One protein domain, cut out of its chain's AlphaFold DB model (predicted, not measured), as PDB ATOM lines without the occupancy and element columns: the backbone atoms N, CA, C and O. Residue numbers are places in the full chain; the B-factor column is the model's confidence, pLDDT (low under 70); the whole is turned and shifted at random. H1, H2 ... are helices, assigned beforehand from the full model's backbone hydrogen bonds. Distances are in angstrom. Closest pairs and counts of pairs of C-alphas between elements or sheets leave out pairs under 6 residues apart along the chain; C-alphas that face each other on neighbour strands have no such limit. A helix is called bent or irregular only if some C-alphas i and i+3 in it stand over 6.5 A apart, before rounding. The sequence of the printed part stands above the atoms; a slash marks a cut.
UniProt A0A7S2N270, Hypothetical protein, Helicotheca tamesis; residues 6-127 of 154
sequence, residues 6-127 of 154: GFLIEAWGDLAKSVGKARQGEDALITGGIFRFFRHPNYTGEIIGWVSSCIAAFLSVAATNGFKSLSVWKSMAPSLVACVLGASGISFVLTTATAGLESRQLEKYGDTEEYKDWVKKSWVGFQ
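This is residues 6 to 127 of the 154 residues of the protein "Hypothetical protein" of Helicotheca tamesis (UniProt A0A7S2N270). Look first for a long helical hairpin: H4, the longest helix, runs almost the whole length of a rod, and H3 folds alongside it, running the opposite way. At the end of the rod where H4 finishes, H1 packs with its first part beside the beginning of H3 and runs on past it, while the short H2 and H5 lie near each other there and make a loose head with it. The printed part has 122 residues with five named helices, in the order H1, H2, H3, H4, H5, and no named strand; the class is all helix. The whole is loose, with a radius of gyration of the C-alphas of 18.8 A, and its C-alphas span 60 by 23 by 22 A.

Find C-alpha 70 at (238.360, 219.622, 121.754), where H4 begins; from there this helix of 40 residues, 70 to 109, covers 55.5 A to C-alpha 109 at (251.739, 268.672, 143.899). Near residue 77 you will find a kink of 48 degrees. H4 is irregular there: C-alphas 75 and 78 are 7.2 A apart, and its line is a rough one. Go back along the chain to H3, residues 41 to 65, which is 36.3 A from first to last C-alpha. Before it stands H2, the four residues 33 to 36, with 5.7 A between its first and last C-alphas. H1 takes residues 6 to 24 and begins at C-alpha 6, at (235.519, 248.920, 132.995); it measures 26.5 A. Last along the chain comes H5, residues 113 to 121, 12.7 A long, which ends at C-alpha 121 at (242.002, 258.342, 150.625).

Start from H4 and compare it with H3. They form a helical hairpin and touch, with 22 pairs of C-alphas within 8 A; the closest C-alphas are those of Trp 50 and Ala 87, 5.2 A apart. Their lines stand at a shallow tilt of 9 degrees, and they run opposite ways. Move on to H1, which touches H3 with its residues 6 to 14 alone, while H3 touches H1 with its residues 41 to 52 alone. Look there at the closest C-alphas of the two, those of Glu 10 and Asn 42, 3.9 A apart; the tilt is a shallow 16 degrees, opposite ways. H1 also touches H2, with residues 12 to 16 alone; the closest C-alphas are those of Gly 13 and Ile 34, at 6.6 A. H2 and H3 are close but not clearly touching, with the C-alphas of Phe 35 and Pro 41 the closest at 6.7 A. H5 touches no helix, but is near H2, where the C-alphas of Arg 36 and Trp 118 are the closest at 7.0 A. It is also near H4: the closest C-alphas, those of Tyr 109 and Tyr 115, are 6.0 A apart, and the two helices run opposite ways at a shallow tilt of 29 degrees. H1 is apart from H4 and from H5, H2 is apart from H4, and H3 is apart from H5. Check the backbone and you will find each O i to N i+4 pair of H1 within hydrogen-bond range, against 20 of 21 in H3, 34 of 36 in H4 and 4 of 5 in H5; H2 is too short for such a pair.

The two C-alphas farthest apart are those of Ser 71 and Asp 111, at 60.2 A, while those of the first and last printed residues, Gly 6 and Gln 127, are 16.9 A apart. The printed part has no cut. The links from H2 to H3, from H3 to H4 and from H4 to H5 are tight, and that from H1 to H2, with 8 residues, is short; there is no long link. The mean pLDDT of the printed part is 92.2; look at residues 65 to 66 for the two that are under 70, of which 65 belongs to H3.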
ATOM      1  N   GLY A   6     234.203 248.271 133.017       88.00
ATOM      2  CA  GLY A   6     235.519 248.920 132.995       88.00
ATOM      3  C   GLY A   6     235.572 250.132 132.061       88.00
ATOM      4  O   GLY A   6     235.866 251.233 132.508       88.00
ATOM      5  N   PHE A   7     235.161 249.969 130.801       92.50
ATOM      6  CA  PHE A   7     235.128 251.071 129.829       92.50
ATOM      7  C   PHE A   7     234.182 252.220 130.231       92.50
ATOM      8  O   PHE A   7     234.399 253.368 129.858       92.50
ATOM      9  N   LEU A   8     233.138 251.946 131.022       92.94
ATOM     10  CA  LEU A   8     232.290 253.000 131.593       92.94
ATOM     11  C   LEU A   8     233.016 253.800 132.680       92.94
ATOM     12  O   LEU A   8     232.878 255.020 132.722       92.94
ATOM     13  N   ILE A   9     233.783 253.128 133.546       92.88
ATOM     14  CA  ILE A   9     234.644 253.791 134.539       92.88
ATOM     15  C   ILE A   9     235.684 254.653 133.821       92.88
ATOM     16  O   ILE A   9     235.906 255.794 134.224       92.88
ATOM     17  N   GLU A  10     236.260 254.133 132.738       93.75
ATOM     18  CA  GLU A  10     237.240 254.845 131.925       93.75
ATOM     19  C   GLU A  10     236.663 256.130 131.331       93.75
ATOM     20  O   GLU A  10     237.137 257.225 131.639       93.75
ATOM     21  N   ALA A  11     235.567 256.004 130.577       94.38
ATOM     22  CA  ALA A  11     234.895 257.138 129.955       94.38
ATOM     23  C   ALA A  11     234.444 258.183 130.989       94.38
ATOM     24  O   ALA A  11     234.516 259.389 130.744       94.38
ATOM     25  N   TRP A  12     233.995 257.738 132.166       94.62
ATOM     26  CA  TRP A  12     233.636 258.643 133.255       94.62
ATOM     27  C   TRP A  12     234.858 259.367 133.832       94.62
ATOM     28  O   TRP A  12     234.778 260.561 134.132       94.62
ATOM     29  N   GLY A  13     235.985 258.669 133.981       94.44
ATOM     30  CA  GLY A  13     237.264 259.238 134.401       94.44
ATOM     31  C   GLY A  13     237.737 260.349 133.467       94.44
ATOM     32  O   GLY A  13     238.014 261.459 133.927       94.44
ATOM     33  N   ASP A  14     237.748 260.089 132.163       95.25
ATOM     34  CA  ASP A  14     238.179 261.066 131.158       95.25
ATOM     35  C   ASP A  14     237.232 262.264 131.057       95.25
ATOM     36  O   ASP A  14     237.688 263.411 130.976       95.25
ATOM     37  N   LEU A  15     235.917 262.033 131.151       95.62
ATOM     38  CA  LEU A  15     234.935 263.114 131.188       95.62
ATOM     39  C   LEU A  15     235.126 263.989 132.433       95.62
ATOM     40  O   LEU A  15     235.175 265.215 132.325       95.62
ATOM     41  N   ALA A  16     235.269 263.376 133.610       94.69
ATOM     42  CA  ALA A  16     235.484 264.098 134.859       94.69
ATOM     43  C   ALA A  16     236.794 264.902 134.833       94.69
ATOM     44  O   ALA A  16     236.810 266.051 135.277       94.69
ATOM     45  N   LYS A  17     237.866 264.340 134.259       94.19
ATOM     46  CA  LYS A  17     239.155 265.023 134.081       94.19
ATOM     47  C   LYS A  17     239.033 266.217 133.142       94.19
ATOM     48  O   LYS A  17     239.481 267.309 133.483       94.19
ATOM     49  N   SER A  18     238.385 266.023 131.995       94.31
ATOM     50  CA  SER A  18     238.176 267.061 130.980       94.31
ATOM     51  C   SER A  18     237.357 268.226 131.535       94.31
ATOM     52  O   SER A  18     237.763 269.381 131.436       94.31
ATOM     53  N   VAL A  19     236.236 267.928 132.199       95.19
ATOM     54  CA  VAL A  19     235.381 268.945 132.827       95.19
ATOM     55  C   VAL A  19     236.096 269.635 133.989       95.19
ATOM     56  O   VAL A  19     235.963 270.848 134.150       95.19
ATOM     57  N   GLY A  20     236.856 268.886 134.793       93.69
ATOM     58  CA  GLY A  20     237.646 269.426 135.898       93.69
ATOM     59  C   GLY A  20     238.675 270.443 135.414       93.69
ATOM     60  O   GLY A  20     238.656 271.587 135.864       93.69
ATOM     61  N   LYS A  21     239.501 270.068 134.432       93.19
ATOM     62  CA  LYS A  21     240.522 270.952 133.852       93.19
ATOM     63  C   LYS A  21     239.930 272.157 133.126       93.19
ATOM     64  O   LYS A  21     240.430 273.264 133.286       93.19
ATOM     65  N   ALA A  22     238.817 271.982 132.411       95.12
ATOM     66  CA  ALA A  22     238.121 273.096 131.766       95.12
ATOM     67  C   ALA A  22     237.587 274.138 132.769       95.12
ATOM     68  O   ALA A  22     237.411 275.300 132.414       95.12
ATOM     69  N   ARG A  23     237.306 273.734 134.018       94.19
ATOM     70  CA  ARG A  23     236.771 274.620 135.065       94.19
ATOM     71  C   ARG A  23     237.835 275.188 135.999       94.19
ATOM     72  O   ARG A  23     237.662 276.301 136.477       94.19
ATOM     73  N   GLN A  24     238.869 274.412 136.309       92.62
ATOM     74  CA  GLN A  24     239.857 274.734 137.346       92.62
ATOM     75  C   GLN A  24     241.227 275.129 136.770       92.62
ATOM     76  O   GLN A  24     242.064 275.640 137.507       92.62
ATOM     77  N   GLY A  25     241.445 274.932 135.466       93.69
ATOM     78  CA  GLY A  25     242.714 275.174 134.779       93.69
ATOM     79  C   GLY A  25     243.429 273.879 134.391       93.69
ATOM     80  O   GLY A  25     243.225 272.822 134.993       93.69
ATOM     81  N   GLU A  26     244.289 273.948 133.369       90.12
ATOM     82  CA  GLU A  26     245.010 272.774 132.849       90.12
ATOM     83  C   GLU A  26     245.972 272.156 133.873       90.12
ATOM     84  O   GLU A  26     246.194 270.937 133.864       90.12
ATOM     85  N   ASP A  27     246.469 272.989 134.787       90.50
ATOM     86  CA  ASP A  27     247.389 272.636 135.865       90.50
ATOM     87  C   ASP A  27     246.699 272.266 137.180       90.50
ATOM     88  O   ASP A  27     247.384 272.006 138.169       90.50
ATOM     89  N   ALA A  28     245.367 272.206 137.221       91.31
ATOM     90  CA  ALA A  28     244.649 271.830 138.430       91.31
ATOM     91  C   ALA A  28     244.777 270.328 138.737       91.31
ATOM     92  O   ALA A  28     244.652 269.474 137.848       91.31
ATOM     93  N   LEU A  29     244.970 270.006 140.019       93.44
ATOM     94  CA  LEU A  29     244.858 268.645 140.534       93.44
ATOM     95  C   LEU A  29     243.378 268.310 140.741       93.44
ATOM     96  O   LEU A  29     242.696 268.910 141.565       93.44
ATOM     97  N   ILE A  30     242.867 267.330 140.000       94.94
ATOM     98  CA  ILE A  30     241.458 266.937 140.091       94.94
ATOM     99  C   ILE A  30     241.306 265.826 141.132       94.94
ATOM    100  O   ILE A  30     241.601 264.668 140.852       94.94
ATOM    101  N   THR A  31     240.814 266.171 142.323       95.25
ATOM    102  CA  THR A  31     240.665 265.245 143.470       95.25
ATOM    103  C   THR A  31     239.211 264.824 143.743       95.25
ATOM    104  O   THR A  31     238.943 263.911 144.528       95.25
ATOM    105  N   GLY A  32     238.243 265.473 143.089       91.62
ATOM    106  CA  GLY A  32     236.807 265.281 143.313       91.62
ATOM    107  C   GLY A  32     236.139 264.196 142.455       91.62
ATOM    108  O   GLY A  32     236.712 263.630 141.527       91.62
ATOM    109  N   GLY A  33     234.861 263.921 142.736       92.88
ATOM    110  CA  GLY A  33     234.055 262.985 141.943       92.88
ATOM    111  C   GLY A  33     234.608 261.558 141.974       92.88
ATOM    112  O   GLY A  33     234.837 261.006 143.049       92.88
ATOM    113  N   ILE A  34     234.818 260.956 140.798       93.88
ATOM    114  CA  ILE A  34     235.405 259.611 140.686       93.88
ATOM    115  C   ILE A  34     236.871 259.577 141.150       93.88
ATOM    116  O   ILE A  34     237.305 258.570 141.709       93.88
ATOM    117  N   PHE A  35     237.594 260.699 141.014       94.69
ATOM    118  CA  PHE A  35     238.991 260.812 141.432       94.69
ATOM    119  C   PHE A  35     239.164 260.731 142.949       94.69
ATOM    120  O   PHE A  35     240.233 260.375 143.430       94.69
ATOM    121  N   ARG A  36     238.095 260.953 143.725       94.69
ATOM    122  CA  ARG A  36     238.110 260.737 145.179       94.69
ATOM    123  C   ARG A  36     238.440 259.289 145.545       94.69
ATOM    124  O   ARG A  36     238.995 259.039 146.607       94.69
ATOM    125  N   PHE A  37     238.047 258.344 144.693       94.06
ATOM    126  CA  PHE A  37     238.187 256.914 144.949       94.06
ATOM    127  C   PHE A  37     239.347 256.290 144.179       94.06
ATOM    128  O   PHE A  37     240.024 255.426 144.724       94.06
ATOM    129  N   PHE A  38     239.589 256.728 142.943       94.25
ATOM    130  CA  PHE A  38     240.643 256.206 142.074       94.25
ATOM    131  C   PHE A  38     241.563 257.345 141.652       94.25
ATOM    132  O   PHE A  38     241.070 258.347 141.143       94.25
ATOM    133  N   ARG A  39     242.882 257.193 141.780       94.88
ATOM    134  CA  ARG A  39     243.816 258.195 141.240       94.88
ATOM    135  C   ARG A  39     243.847 258.197 139.718       94.88
ATOM    136  O   ARG A  39     243.837 259.257 139.099       94.88
ATOM    137  N   HIS A  40     243.751 257.000 139.141       94.94
ATOM    138  CA  HIS A  40     243.762 256.763 137.697       94.94
ATOM    139  C   HIS A  40     242.511 255.980 137.275       94.94
ATOM    140  O   HIS A  40     242.607 254.796 136.934       94.94
ATOM    141  N   PRO A  41     241.305 256.585 137.350       94.69
ATOM    142  CA  PRO A  41     240.053 255.909 137.007       94.69
ATOM    143  C   PRO A  41     240.026 255.469 135.541       94.69
ATOM    144  O   PRO A  41     239.519 254.393 135.245       94.69
ATOM    145  N   ASN A  42     240.623 256.259 134.646       94.38
ATOM    146  CA  ASN A  42     240.778 255.923 133.235       94.38
ATOM    147  C   ASN A  42     241.589 254.631 133.046       94.38
ATOM    148  O   ASN A  42     241.066 253.660 132.510       94.38
ATOM    149  N   TYR A  43     242.799 254.556 133.603       93.94
ATOM    150  CA  TYR A  43     243.661 253.378 133.430       93.94
ATOM    151  C   TYR A  43     243.081 252.153 134.146       93.94
ATOM    152  O   TYR A  43     243.122 251.037 133.635       93.94
ATOM    153  N   THR A  44     242.478 252.361 135.320       93.44
ATOM    154  CA  THR A  44     241.791 251.294 136.061       93.44
ATOM    155  C   THR A  44     240.624 250.724 135.253       93.44
ATOM    156  O   THR A  44     240.464 249.506 135.166       93.44
ATOM    157  N   GLY A  45     239.806 251.599 134.663       93.88
ATOM    158  CA  GLY A  45     238.675 251.216 133.827       93.88
ATOM    159  C   GLY A  45     239.111 250.435 132.592       93.88
ATOM    160  O   GLY A  45     238.549 249.371 132.322       93.88
ATOM    161  N   GLU A  46     240.158 250.903 131.916       95.00
ATOM    162  CA  GLU A  46     240.703 250.261 130.721       95.00
ATOM    163  C   GLU A  46     241.212 248.840 131.028       95.00
ATOM    164  O   GLU A  46     240.798 247.875 130.377       95.00
ATOM    165  N   ILE A  47     242.013 248.665 132.090       94.88
ATOM    166  CA  ILE A  47     242.496 247.344 132.533       94.88
ATOM    167  C   ILE A  47     241.321 246.403 132.825       94.88
ATOM    168  O   ILE A  47     241.279 245.274 132.326       94.88
ATOM    169  N   ILE A  48     240.330 246.859 133.602       94.00
ATOM    170  CA  ILE A  48     239.142 246.055 133.920       94.00
ATOM    171  C   ILE A  48     238.382 245.689 132.640       94.00
ATOM    172  O   ILE A  48     237.915 244.555 132.515       94.00
ATOM    173  N   GLY A  49     238.256 246.619 131.691       94.19
ATOM    174  CA  GLY A  49     237.593 246.414 130.406       94.19
ATOM    175  C   GLY A  49     238.250 245.303 129.591       94.19
ATOM    176  O   GLY A  49     237.581 244.338 129.207       94.19
ATOM    177  N   TRP A  50     239.566 245.384 129.397       94.81
ATOM    178  CA  TRP A  50     240.330 244.398 128.633       94.81
ATOM    179  C   TRP A  50     240.383 243.024 129.300       94.81
ATOM    180  O   TRP A  50     240.144 242.012 128.636       94.81
ATOM    181  N   VAL A  51     240.605 242.965 130.617       94.50
ATOM    182  CA  VAL A  51     240.604 241.698 131.368       94.50
ATOM    183  C   VAL A  51     239.220 241.048 131.337       94.50
ATOM    184  O   VAL A  51     239.102 239.853 131.058       94.50
ATOM    185  N   SER A  52     238.154 241.825 131.543       94.00
ATOM    186  CA  SER A  52     236.779 241.309 131.485       94.00
ATOM    187  C   SER A  52     236.409 240.821 130.084       94.00
ATOM    188  O   SER A  52     235.748 239.792 129.949       94.00
ATOM    189  N   SER A  53     236.848 241.528 129.037       93.12
ATOM    190  CA  SER A  53     236.656 241.121 127.640       93.12
ATOM    191  C   SER A  53     237.363 239.796 127.340       93.12
ATOM    192  O   SER A  53     236.764 238.888 126.760       93.12
ATOM    193  N   CYS A  54     238.597 239.638 127.829       94.50
ATOM    194  CA  CYS A  54     239.344 238.390 127.729       94.50
ATOM    195  C   CYS A  54     238.599 237.239 128.423       94.50
ATOM    196  O   CYS A  54     238.298 236.231 127.785       94.50
ATOM    197  N   ILE A  55     238.180 237.414 129.682       93.94
ATOM    198  CA  ILE A  55     237.394 236.407 130.418       93.94
ATOM    199  C   ILE A  55     236.101 236.057 129.665       93.94
ATOM    200  O   ILE A  55     235.756 234.882 129.524       93.94
ATOM    201  N   ALA A  56     235.396 237.057 129.131       92.81
ATOM    202  CA  ALA A  56     234.177 236.844 128.362       92.81
ATOM    203  C   ALA A  56     234.417 236.012 127.091       92.81
ATOM    204  O   ALA A  56     233.548 235.217 126.727       92.81
ATOM    205  N   ALA A  57     235.579 236.137 126.440       91.81
ATOM    206  CA  ALA A  57     235.947 235.301 125.299       91.81
ATOM    207  C   ALA A  57     236.067 233.820 125.700       91.81
ATOM    208  O   ALA A  57     235.451 232.961 125.064       91.81
ATOM    209  N   PHE A  58     236.760 233.518 126.804       92.00
ATOM    210  CA  PHE A  58     236.861 232.149 127.330       92.00
ATOM    211  C   PHE A  58     235.495 231.581 127.723       92.00
ATOM    212  O   PHE A  58     235.157 230.455 127.350       92.00
ATOM    213  N   LEU A  59     234.680 232.371 128.430       91.69
ATOM    214  CA  LEU A  59     233.328 231.968 128.814       91.69
ATOM    215  C   LEU A  59     232.432 231.732 127.593       91.69
ATOM    216  O   LEU A  59     231.636 230.798 127.602       91.69
ATOM    217  N   SER A  60     232.581 232.519 126.526       90.06
ATOM    218  CA  SER A  60     231.824 232.335 125.283       90.06
ATOM    219  C   SER A  60     232.163 231.008 124.602       90.06
ATOM    220  O   SER A  60     231.258 230.287 124.171       90.06
ATOM    221  N   VAL A  61     233.450 230.651 124.522       89.25
ATOM    222  CA  VAL A  61     233.883 229.363 123.955       89.25
ATOM    223  C   VAL A  61     233.357 228.203 124.804       89.25
ATOM    224  O   VAL A  61     232.772 227.259 124.265       89.25
ATOM    225  N   ALA A  62     233.486 228.308 126.129       88.38
ATOM    226  CA  ALA A  62     233.003 227.297 127.063       88.38
ATOM    227  C   ALA A  62     231.475 227.124 127.017       88.38
ATOM    228  O   ALA A  62     230.989 225.995 127.024       88.38
ATOM    229  N   ALA A  63     230.707 228.213 126.923       86.88
ATOM    230  CA  ALA A  63     229.244 228.170 126.905       86.88
ATOM    231  C   ALA A  63     228.672 227.586 125.604       86.88
ATOM    232  O   ALA A  63     227.638 226.927 125.637       86.88
ATOM    233  N   THR A  64     229.338 227.800 124.464       80.06
ATOM    234  CA  THR A  64     228.804 227.392 123.152       80.06
ATOM    235  C   THR A  64     228.958 225.890 122.897       80.06
ATOM    236  O   THR A  64     228.110 225.287 122.250       80.06
ATOM    237  N   ASN A  65     230.030 225.263 123.394       69.31
ATOM    238  CA  ASN A  65     230.357 223.866 123.059       69.31
ATOM    239  C   ASN A  65     230.718 222.990 124.275       69.31
ATOM    240  O   ASN A  65     231.070 221.815 124.120       69.31
ATOM    241  N   GLY A  66     230.655 223.548 125.488       66.81
ATOM    242  CA  GLY A  66     231.200 222.928 126.691       66.81
ATOM    243  C   GLY A  66     232.719 222.719 126.615       66.81
ATOM    244  O   GLY A  66     233.394 223.037 125.635       66.81
ATOM    245  N   PHE A  67     233.280 222.088 127.644       70.88
ATOM    246  CA  PHE A  67     234.679 221.632 127.632       70.88
ATOM    247  C   PHE A  67     234.899 220.353 126.800       70.88
ATOM    248  O   PHE A  67     236.017 219.861 126.702       70.88
ATOM    249  N   LYS A  68     233.838 219.787 126.205       72.44
ATOM    250  CA  LYS A  68     233.875 218.473 125.542       72.44
ATOM    251  C   LYS A  68     234.327 218.535 124.081       72.44
ATOM    252  O   LYS A  68     234.844 217.546 123.567       72.44
ATOM    253  N   SER A  69     234.161 219.673 123.403       79.44
ATOM    254  CA  SER A  69     234.536 219.808 121.990       79.44
ATOM    255  C   SER A  69     235.980 220.283 121.829       79.44
ATOM    256  O   SER A  69     236.253 221.466 121.622       79.44
ATOM    257  N   LEU A  70     236.925 219.341 121.898       83.00
ATOM    258  CA  LEU A  70     238.360 219.622 121.754       83.00
ATOM    259  C   LEU A  70     238.702 220.316 120.419       83.00
ATOM    260  O   LEU A  70     239.662 221.078 120.341       83.00
ATOM    261  N   SER A  71     237.919 220.054 119.365       86.19
ATOM    262  CA  SER A  71     238.102 220.659 118.039       86.19
ATOM    263  C   SER A  71     237.845 222.169 118.054       86.19
ATOM    264  O   SER A  71     238.658 222.924 117.523       86.19
ATOM    265  N   VAL A  72     236.787 222.624 118.736       85.69
ATOM    266  CA  VAL A  72     236.471 224.057 118.845       85.69
ATOM    267  C   VAL A  72     237.539 224.780 119.657       85.69
ATOM    268  O   VAL A  72     238.053 225.802 119.209       85.69
ATOM    269  N   TRP A  73     237.944 224.217 120.799       89.06
ATOM    270  CA  TRP A  73     239.019 224.783 121.618       89.06
ATOM    271  C   TRP A  73     240.326 224.926 120.834       89.06
ATOM    272  O   TRP A  73     240.955 225.977 120.898       89.06
ATOM    273  N   LYS A  74     240.694 223.924 120.023       89.94
ATOM    274  CA  LYS A  74     241.862 224.007 119.131       89.94
ATOM    275  C   LYS A  74     241.713 225.097 118.072       89.94
ATOM    276  O   LYS A  74     242.655 225.850 117.861       89.94
ATOM    277  N   SER A  75     240.546 225.211 117.435       90.56
ATOM    278  CA  SER A  75     240.316 226.250 116.419       90.56
ATOM    279  C   SER A  75     240.327 227.670 116.991       90.56
ATOM    280  O   SER A  75     240.765 228.593 116.315       90.56
ATOM    281  N   MET A  76     239.879 227.845 118.239       92.38
ATOM    282  CA  MET A  76     239.790 229.149 118.905       92.38
ATOM    283  C   MET A  76     241.054 229.501 119.698       92.38
ATOM    284  O   MET A  76     241.204 230.647 120.117       92.38
ATOM    285  N   ALA A  77     241.971 228.549 119.901       93.00
ATOM    286  CA  ALA A  77     243.196 228.754 120.668       93.00
ATOM    287  C   ALA A  77     244.023 229.963 120.192       93.00
ATOM    288  O   ALA A  77     244.418 230.745 121.056       93.00
ATOM    289  N   PRO A  78     244.235 230.208 118.879       95.75
ATOM    290  CA  PRO A  78     244.970 231.392 118.434       95.75
ATOM    291  C   PRO A  78     244.309 232.703 118.878       95.75
ATOM    292  O   PRO A  78     244.989 233.609 119.354       95.75
ATOM    293  N   SER A  79     242.977 232.791 118.789       93.88
ATOM    294  CA  SER A  79     242.221 233.971 119.222       93.88
ATOM    295  C   SER A  79     242.257 234.149 120.737       93.88
ATOM    296  O   SER A  79     242.453 235.261 121.211       93.88
ATOM    297  N   LEU A  80     242.119 233.065 121.506       94.94
ATOM    298  CA  LEU A  80     242.198 233.116 122.969       94.94
ATOM    299  C   LEU A  80     243.594 233.532 123.448       94.94
ATOM    300  O   LEU A  80     243.705 234.352 124.355       94.94
ATOM    301  N   VAL A  81     244.653 233.028 122.807       96.88
ATOM    302  CA  VAL A  81     246.032 233.466 123.069       96.88
ATOM    303  C   VAL A  81     246.191 234.951 122.749       96.88
ATOM    304  O   VAL A  81     246.710 235.689 123.581       96.88
ATOM    305  N   ALA A  82     245.690 235.416 121.601       96.38
ATOM    306  CA  ALA A  82     245.721 236.836 121.252       96.38
ATOM    307  C   ALA A  82     244.962 237.707 122.270       96.38
ATOM    308  O   ALA A  82     245.447 238.776 122.632       96.38
ATOM    309  N   CYS A  83     243.818 237.247 122.791       95.25
ATOM    310  CA  CYS A  83     243.085 237.943 123.851       95.25
ATOM    311  C   CYS A  83     243.895 238.046 125.150       95.25
ATOM    312  O   CYS A  83     243.915 239.110 125.764       95.25
ATOM    313  N   VAL A  84     244.562 236.962 125.565       97.25
ATOM    314  CA  VAL A  84     245.423 236.973 126.759       97.25
ATOM    315  C   VAL A  84     246.587 237.933 126.560       97.25
ATOM    316  O   VAL A  84     246.795 238.787 127.413       97.25
ATOM    317  N   LEU A  85     247.287 237.844 125.424       97.69
ATOM    318  CA  LEU A  85     248.414 238.722 125.102       97.69
ATOM    319  C   LEU A  85     247.998 240.193 125.037       97.69
ATOM    320  O   LEU A  85     248.705 241.050 125.559       97.69
ATOM    321  N   GLY A  86     246.842 240.486 124.438       95.31
ATOM    322  CA  GLY A  86     246.290 241.838 124.385       95.31
ATOM    323  C   GLY A  86     245.979 242.378 125.780       95.31
ATOM    324  O   GLY A  86     246.457 243.451 126.137       95.31
ATOM    325  N   ALA A  87     245.251 241.610 126.598       95.50
ATOM    326  CA  ALA A  87     244.900 242.012 127.959       95.50
ATOM    327  C   ALA A  87     246.131 242.147 128.873       95.50
ATOM    328  O   ALA A  87     246.202 243.085 129.666       95.50
ATOM    329  N   SER A  88     247.123 241.258 128.757       96.38
ATOM    330  CA  SER A  88     248.372 241.372 129.515       96.38
ATOM    331  C   SER A  88     249.224 242.543 129.037       96.38
ATOM    332  O   SER A  88     249.773 243.264 129.862       96.38
ATOM    333  N   GLY A  89     249.312 242.753 127.721       96.50
ATOM    334  CA  GLY A  89     250.110 243.819 127.120       96.50
ATOM    335  C   GLY A  89     249.610 245.200 127.527       96.50
ATOM    336  O   GLY A  89     250.394 246.014 128.006       96.50
ATOM    337  N   ILE A  90     248.300 245.443 127.423       94.75
ATOM    338  CA  ILE A  90     247.725 246.724 127.850       94.75
ATOM    339  C   ILE A  90     247.830 246.921 129.364       94.75
ATOM    340  O   ILE A  90     248.185 248.007 129.813       94.75
ATOM    341  N   SER A  91     247.614 245.866 130.161       95.25
ATOM    342  CA  SER A  91     247.780 245.950 131.617       95.25
ATOM    343  C   SER A  91     249.212 246.320 131.990       95.25
ATOM    344  O   SER A  91     249.416 247.193 132.826       95.25
ATOM    345  N   PHE A  92     250.200 245.713 131.329       94.81
ATOM    346  CA  PHE A  92     251.607 246.037 131.529       94.81
ATOM    347  C   PHE A  92     251.890 247.511 131.217       94.81
ATOM    348  O   PHE A  92     252.345 248.232 132.100       94.81
ATOM    349  N   VAL A  93     251.529 247.986 130.020       94.69
ATOM    350  CA  VAL A  93     251.749 249.383 129.597       94.69
ATOM    351  C   VAL A  93     251.068 250.390 130.530       94.69
ATOM    352  O   VAL A  93     251.650 251.417 130.865       94.69
ATOM    353  N   LEU A  94     249.843 250.117 130.974       94.75
ATOM    354  CA  LEU A  94     249.123 251.045 131.843       94.75
ATOM    355  C   LEU A  94     249.682 251.058 133.264       94.75
ATOM    356  O   LEU A  94     249.783 252.124 133.861       94.75
ATOM    357  N   THR A  95     250.101 249.907 133.794       92.25
ATOM    358  CA  THR A  95     250.709 249.849 135.132       92.25
ATOM    359  C   THR A  95     252.061 250.560 135.204       92.25
ATOM    360  O   THR A  95     252.371 251.163 136.235       92.25
ATOM    361  N   THR A  96     252.848 250.542 134.120       91.38
ATOM    362  CA  THR A  96     254.095 251.317 134.019       91.38
ATOM    363  C   THR A  96     253.801 252.805 133.826       91.38
ATOM    364  O   THR A  96     254.381 253.642 134.516       91.38
ATOM    365  N   ALA A  97     252.825 253.156 132.983       91.81
ATOM    366  CA  ALA A  97     252.388 254.539 132.808       91.81
ATOM    367  C   ALA A  97     251.821 255.153 134.102       91.81
ATOM    368  O   ALA A  97     252.045 256.336 134.363       91.81
ATOM    369  N   THR A  98     251.121 254.369 134.934       93.00
ATOM    370  CA  THR A  98     250.667 254.794 136.267       93.00
ATOM    371  C   THR A  98     251.843 255.195 137.150       93.00
ATOM    372  O   THR A  98     251.773 256.241 137.786       93.00
ATOM    373  N   ALA A  99     252.932 254.419 137.166       90.38
ATOM    374  CA  ALA A  99     254.102 254.748 137.978       90.38
ATOM    375  C   ALA A  99     254.720 256.095 137.566       90.38
ATOM    376  O   ALA A  99     254.920 256.958 138.419       90.38
ATOM    377  N   GLY A 100     254.926 256.320 136.264       90.25
ATOM    378  CA  GLY A 100     255.448 257.598 135.770       90.25
ATOM    379  C   GLY A 100     254.507 258.781 136.034       90.25
ATOM    380  O   GLY A 100     254.957 259.899 136.288       90.25
ATOM    381  N   LEU A 101     253.190 258.554 136.009       90.75
ATOM    382  CA  LEU A 101     252.213 259.601 136.296       90.75
ATOM    383  C   LEU A 101     252.179 259.971 137.786       90.75
ATOM    384  O   LEU A 101     252.073 261.155 138.099       90.75
ATOM    385  N   GLU A 102     252.320 258.994 138.685       94.06
ATOM    386  CA  GLU A 102     252.437 259.241 140.128       94.06
ATOM    387  C   GLU A 102     253.694 260.058 140.454       94.06
ATOM    388  O   GLU A 102     253.593 261.012 141.225       94.06
ATOM    389  N   SER A 103     254.844 259.763 139.832       91.75
ATOM    390  CA  SER A 103     256.069 260.560 140.015       91.75
ATOM    391  C   SER A 103     255.861 262.020 139.616       91.75
ATOM    392  O   SER A 103     256.085 262.920 140.419       91.75
ATOM    393  N   ARG A 104     255.301 262.271 138.426       91.94
ATOM    394  CA  ARG A 104     255.023 263.640 137.952       91.94
ATOM    395  C   ARG A 104     254.004 264.378 138.824       91.94
ATOM    396  O   ARG A 104     254.080 265.594 138.986       91.94
ATOM    397  N   GLN A 105     253.010 263.668 139.362       93.19
ATOM    398  CA  GLN A 105     252.038 264.261 140.285       93.19
ATOM    399  C   GLN A 105     252.666 264.578 141.643       93.19
ATOM    400  O   GLN A 105     252.344 265.615 142.221       93.19
ATOM    401  N   LEU A 106     253.576 263.731 142.126       94.62
ATOM    402  CA  LEU A 106     254.346 263.980 143.337       94.62
ATOM    403  C   LEU A 106     255.274 265.187 143.167       94.62
ATOM    404  O   LEU A 106     255.259 266.066 144.018       94.62
ATOM    405  N   GLU A 107     256.011 265.278 142.064       94.31
ATOM    406  CA  GLU A 107     256.877 266.428 141.762       94.31
ATOM    407  C   GLU A 107     256.087 267.740 141.716       94.31
ATOM    408  O   GLU A 107     256.516 268.757 142.255       94.31
ATOM    409  N   LYS A 108     254.904 267.724 141.092       94.00
ATOM    410  CA  LYS A 108     254.111 268.940 140.883       94.00
ATOM    411  C   LYS A 108     253.274 269.358 142.093       94.00
ATOM    412  O   LYS A 108     253.071 270.551 142.306       94.00
ATOM    413  N   TYR A 109     252.727 268.402 142.845       94.75
ATOM    414  CA  TYR A 109     251.739 268.672 143.899       94.75
ATOM    415  C   TYR A 109     252.134 268.127 145.277       94.75
ATOM    416  O   TYR A 109     251.385 268.336 146.233       94.75
ATOM    417  N   GLY A 110     253.285 267.461 145.407       93.44
ATOM    418  CA  GLY A 110     253.719 266.733 146.604       93.44
ATOM    419  C   GLY A 110     253.745 267.556 147.886       93.44
ATOM    420  O   GLY A 110     253.407 267.044 148.956       93.44
ATOM    421  N   ASP A 111     254.055 268.845 147.775       95.19
ATOM    422  CA  ASP A 111     254.121 269.750 148.922       95.19
ATOM    423  C   ASP A 111     252.748 270.242 149.393       95.19
ATOM    424  O   ASP A 111     252.617 270.724 150.522       95.19
ATOM    425  N   THR A 112     251.702 270.073 148.581       95.00
ATOM    426  CA  THR A 112     250.355 270.551 148.904       95.00
ATOM    427  C   THR A 112     249.638 269.613 149.875       95.00
ATOM    428  O   THR A 112     249.659 268.387 149.740       95.00
ATOM    429  N   GLU A 113     248.939 270.185 150.856       95.31
ATOM    430  CA  GLU A 113     248.135 269.393 151.798       95.31
ATOM    431  C   GLU A 113     246.961 268.683 151.106       95.31
ATOM    432  O   GLU A 113     246.605 267.568 151.492       95.31
ATOM    433  N   GLU A 114     246.403 269.277 150.043       94.31
ATOM    434  CA  GLU A 114     245.346 268.655 149.238       94.31
ATOM    435  C   GLU A 114     245.816 267.334 148.614       94.31
ATOM    436  O   GLU A 114     245.135 266.315 148.745       94.31
ATOM    437  N   TYR A 115     246.994 267.320 147.986       95.62
ATOM    438  CA  TYR A 115     247.556 266.111 147.387       95.62
ATOM    439  C   TYR A 115     247.825 265.027 148.436       95.62
ATOM    440  O   TYR A 115     247.426 263.872 148.260       95.62
ATOM    441  N   LYS A 116     248.443 265.399 149.566       95.81
ATOM    442  CA  LYS A 116     248.755 264.463 150.658       95.81
ATOM    443  C   LYS A 116     247.497 263.823 151.245       95.81
ATOM    444  O   LYS A 116     247.513 262.635 151.575       95.81
ATOM    445  N   ASP A 117     246.415 264.584 151.402       96.38
ATOM    446  CA  ASP A 117     245.136 264.053 151.883       96.38
ATOM    447  C   ASP A 117     244.461 263.155 150.836       96.38
ATOM    448  O   ASP A 117     243.971 262.068 151.157       96.38
ATOM    449  N   TRP A 118     244.495 263.568 149.568       96.25
ATOM    450  CA  TRP A 118     243.918 262.817 148.460       96.25
ATOM    451  C   TRP A 118     244.581 261.448 148.266       96.25
ATOM    452  O   TRP A 118     243.877 260.438 148.175       96.25
ATOM    453  N   VAL A 119     245.915 261.368 148.281       95.19
ATOM    454  CA  VAL A 119     246.666 260.106 148.127       95.19
ATOM    455  C   VAL A 119     246.338 259.101 149.237       95.19
ATOM    456  O   VAL A 119     246.257 257.903 148.969       95.19
ATOM    457  N   LYS A 120     246.084 259.564 150.469       94.94
ATOM    458  CA  LYS A 120     245.712 258.697 151.606       94.94
ATOM    459  C   LYS A 120     244.327 258.065 151.460       94.94
ATOM    460  O   LYS A 120     244.067 257.022 152.054       94.94
ATOM    461  N   LYS A 121     243.423 258.720 150.728       95.31
ATOM    462  CA  LYS A 121     242.002 258.342 150.625       95.31
ATOM    463  C   LYS A 121     241.640 257.671 149.302       95.31
ATOM    464  O   LYS A 121     240.569 257.078 149.201       95.31
ATOM    465  N   SER A 122     242.512 257.772 148.307       94.44
ATOM    466  CA  SER A 122     242.294 257.255 146.959       94.44
ATOM    467  C   SER A 122     243.105 255.984 146.712       94.44
ATOM    468  O   SER A 122     244.229 255.826 147.190       94.44
ATOM    469  N   TRP A 123     242.540 255.068 145.932       94.12
ATOM    470  CA  TRP A 123     243.247 253.891 145.452       94.12
ATOM    471  C   TRP A 123     244.072 254.245 144.212       94.12
ATOM    472  O   TRP A 123     243.561 254.839 143.262       94.12
ATOM    473  N   VAL A 124     245.347 253.856 144.214       90.94
ATOM    474  CA  VAL A 124     246.270 254.093 143.092       90.94
ATOM    475  C   VAL A 124     245.899 253.308 141.831       90.94
ATOM    476  O   VAL A 124     246.252 253.702 140.726       90.94
ATOM    477  N   GLY A 125     245.150 252.214 141.980       87.31
ATOM    478  CA  GLY A 125     244.908 251.263 140.901       87.31
ATOM    479  C   GLY A 125     245.999 250.194 140.841       87.31
ATOM    480  O   GLY A 125     246.551 249.787 141.867       87.31
ATOM    481  N   PHE A 126     246.284 249.717 139.632       84.75
ATOM    482  CA  PHE A 126     247.326 248.728 139.376       84.75
ATOM    483  C   PHE A 126     248.635 249.449 139.040       84.75
ATOM    484  O   PHE A 126     248.760 250.032 137.969       84.75
ATOM    485  N   GLN A 127     249.601 249.412 139.955       83.81
ATOM    486  CA  GLN A 127     250.912 250.033 139.784       83.81
ATOM    487  C   GLN A 127     252.005 248.972 139.920       83.81
ATOM    488  O   GLN A 127     251.966 248.151 140.840       83.81
TER     489      GLN A 127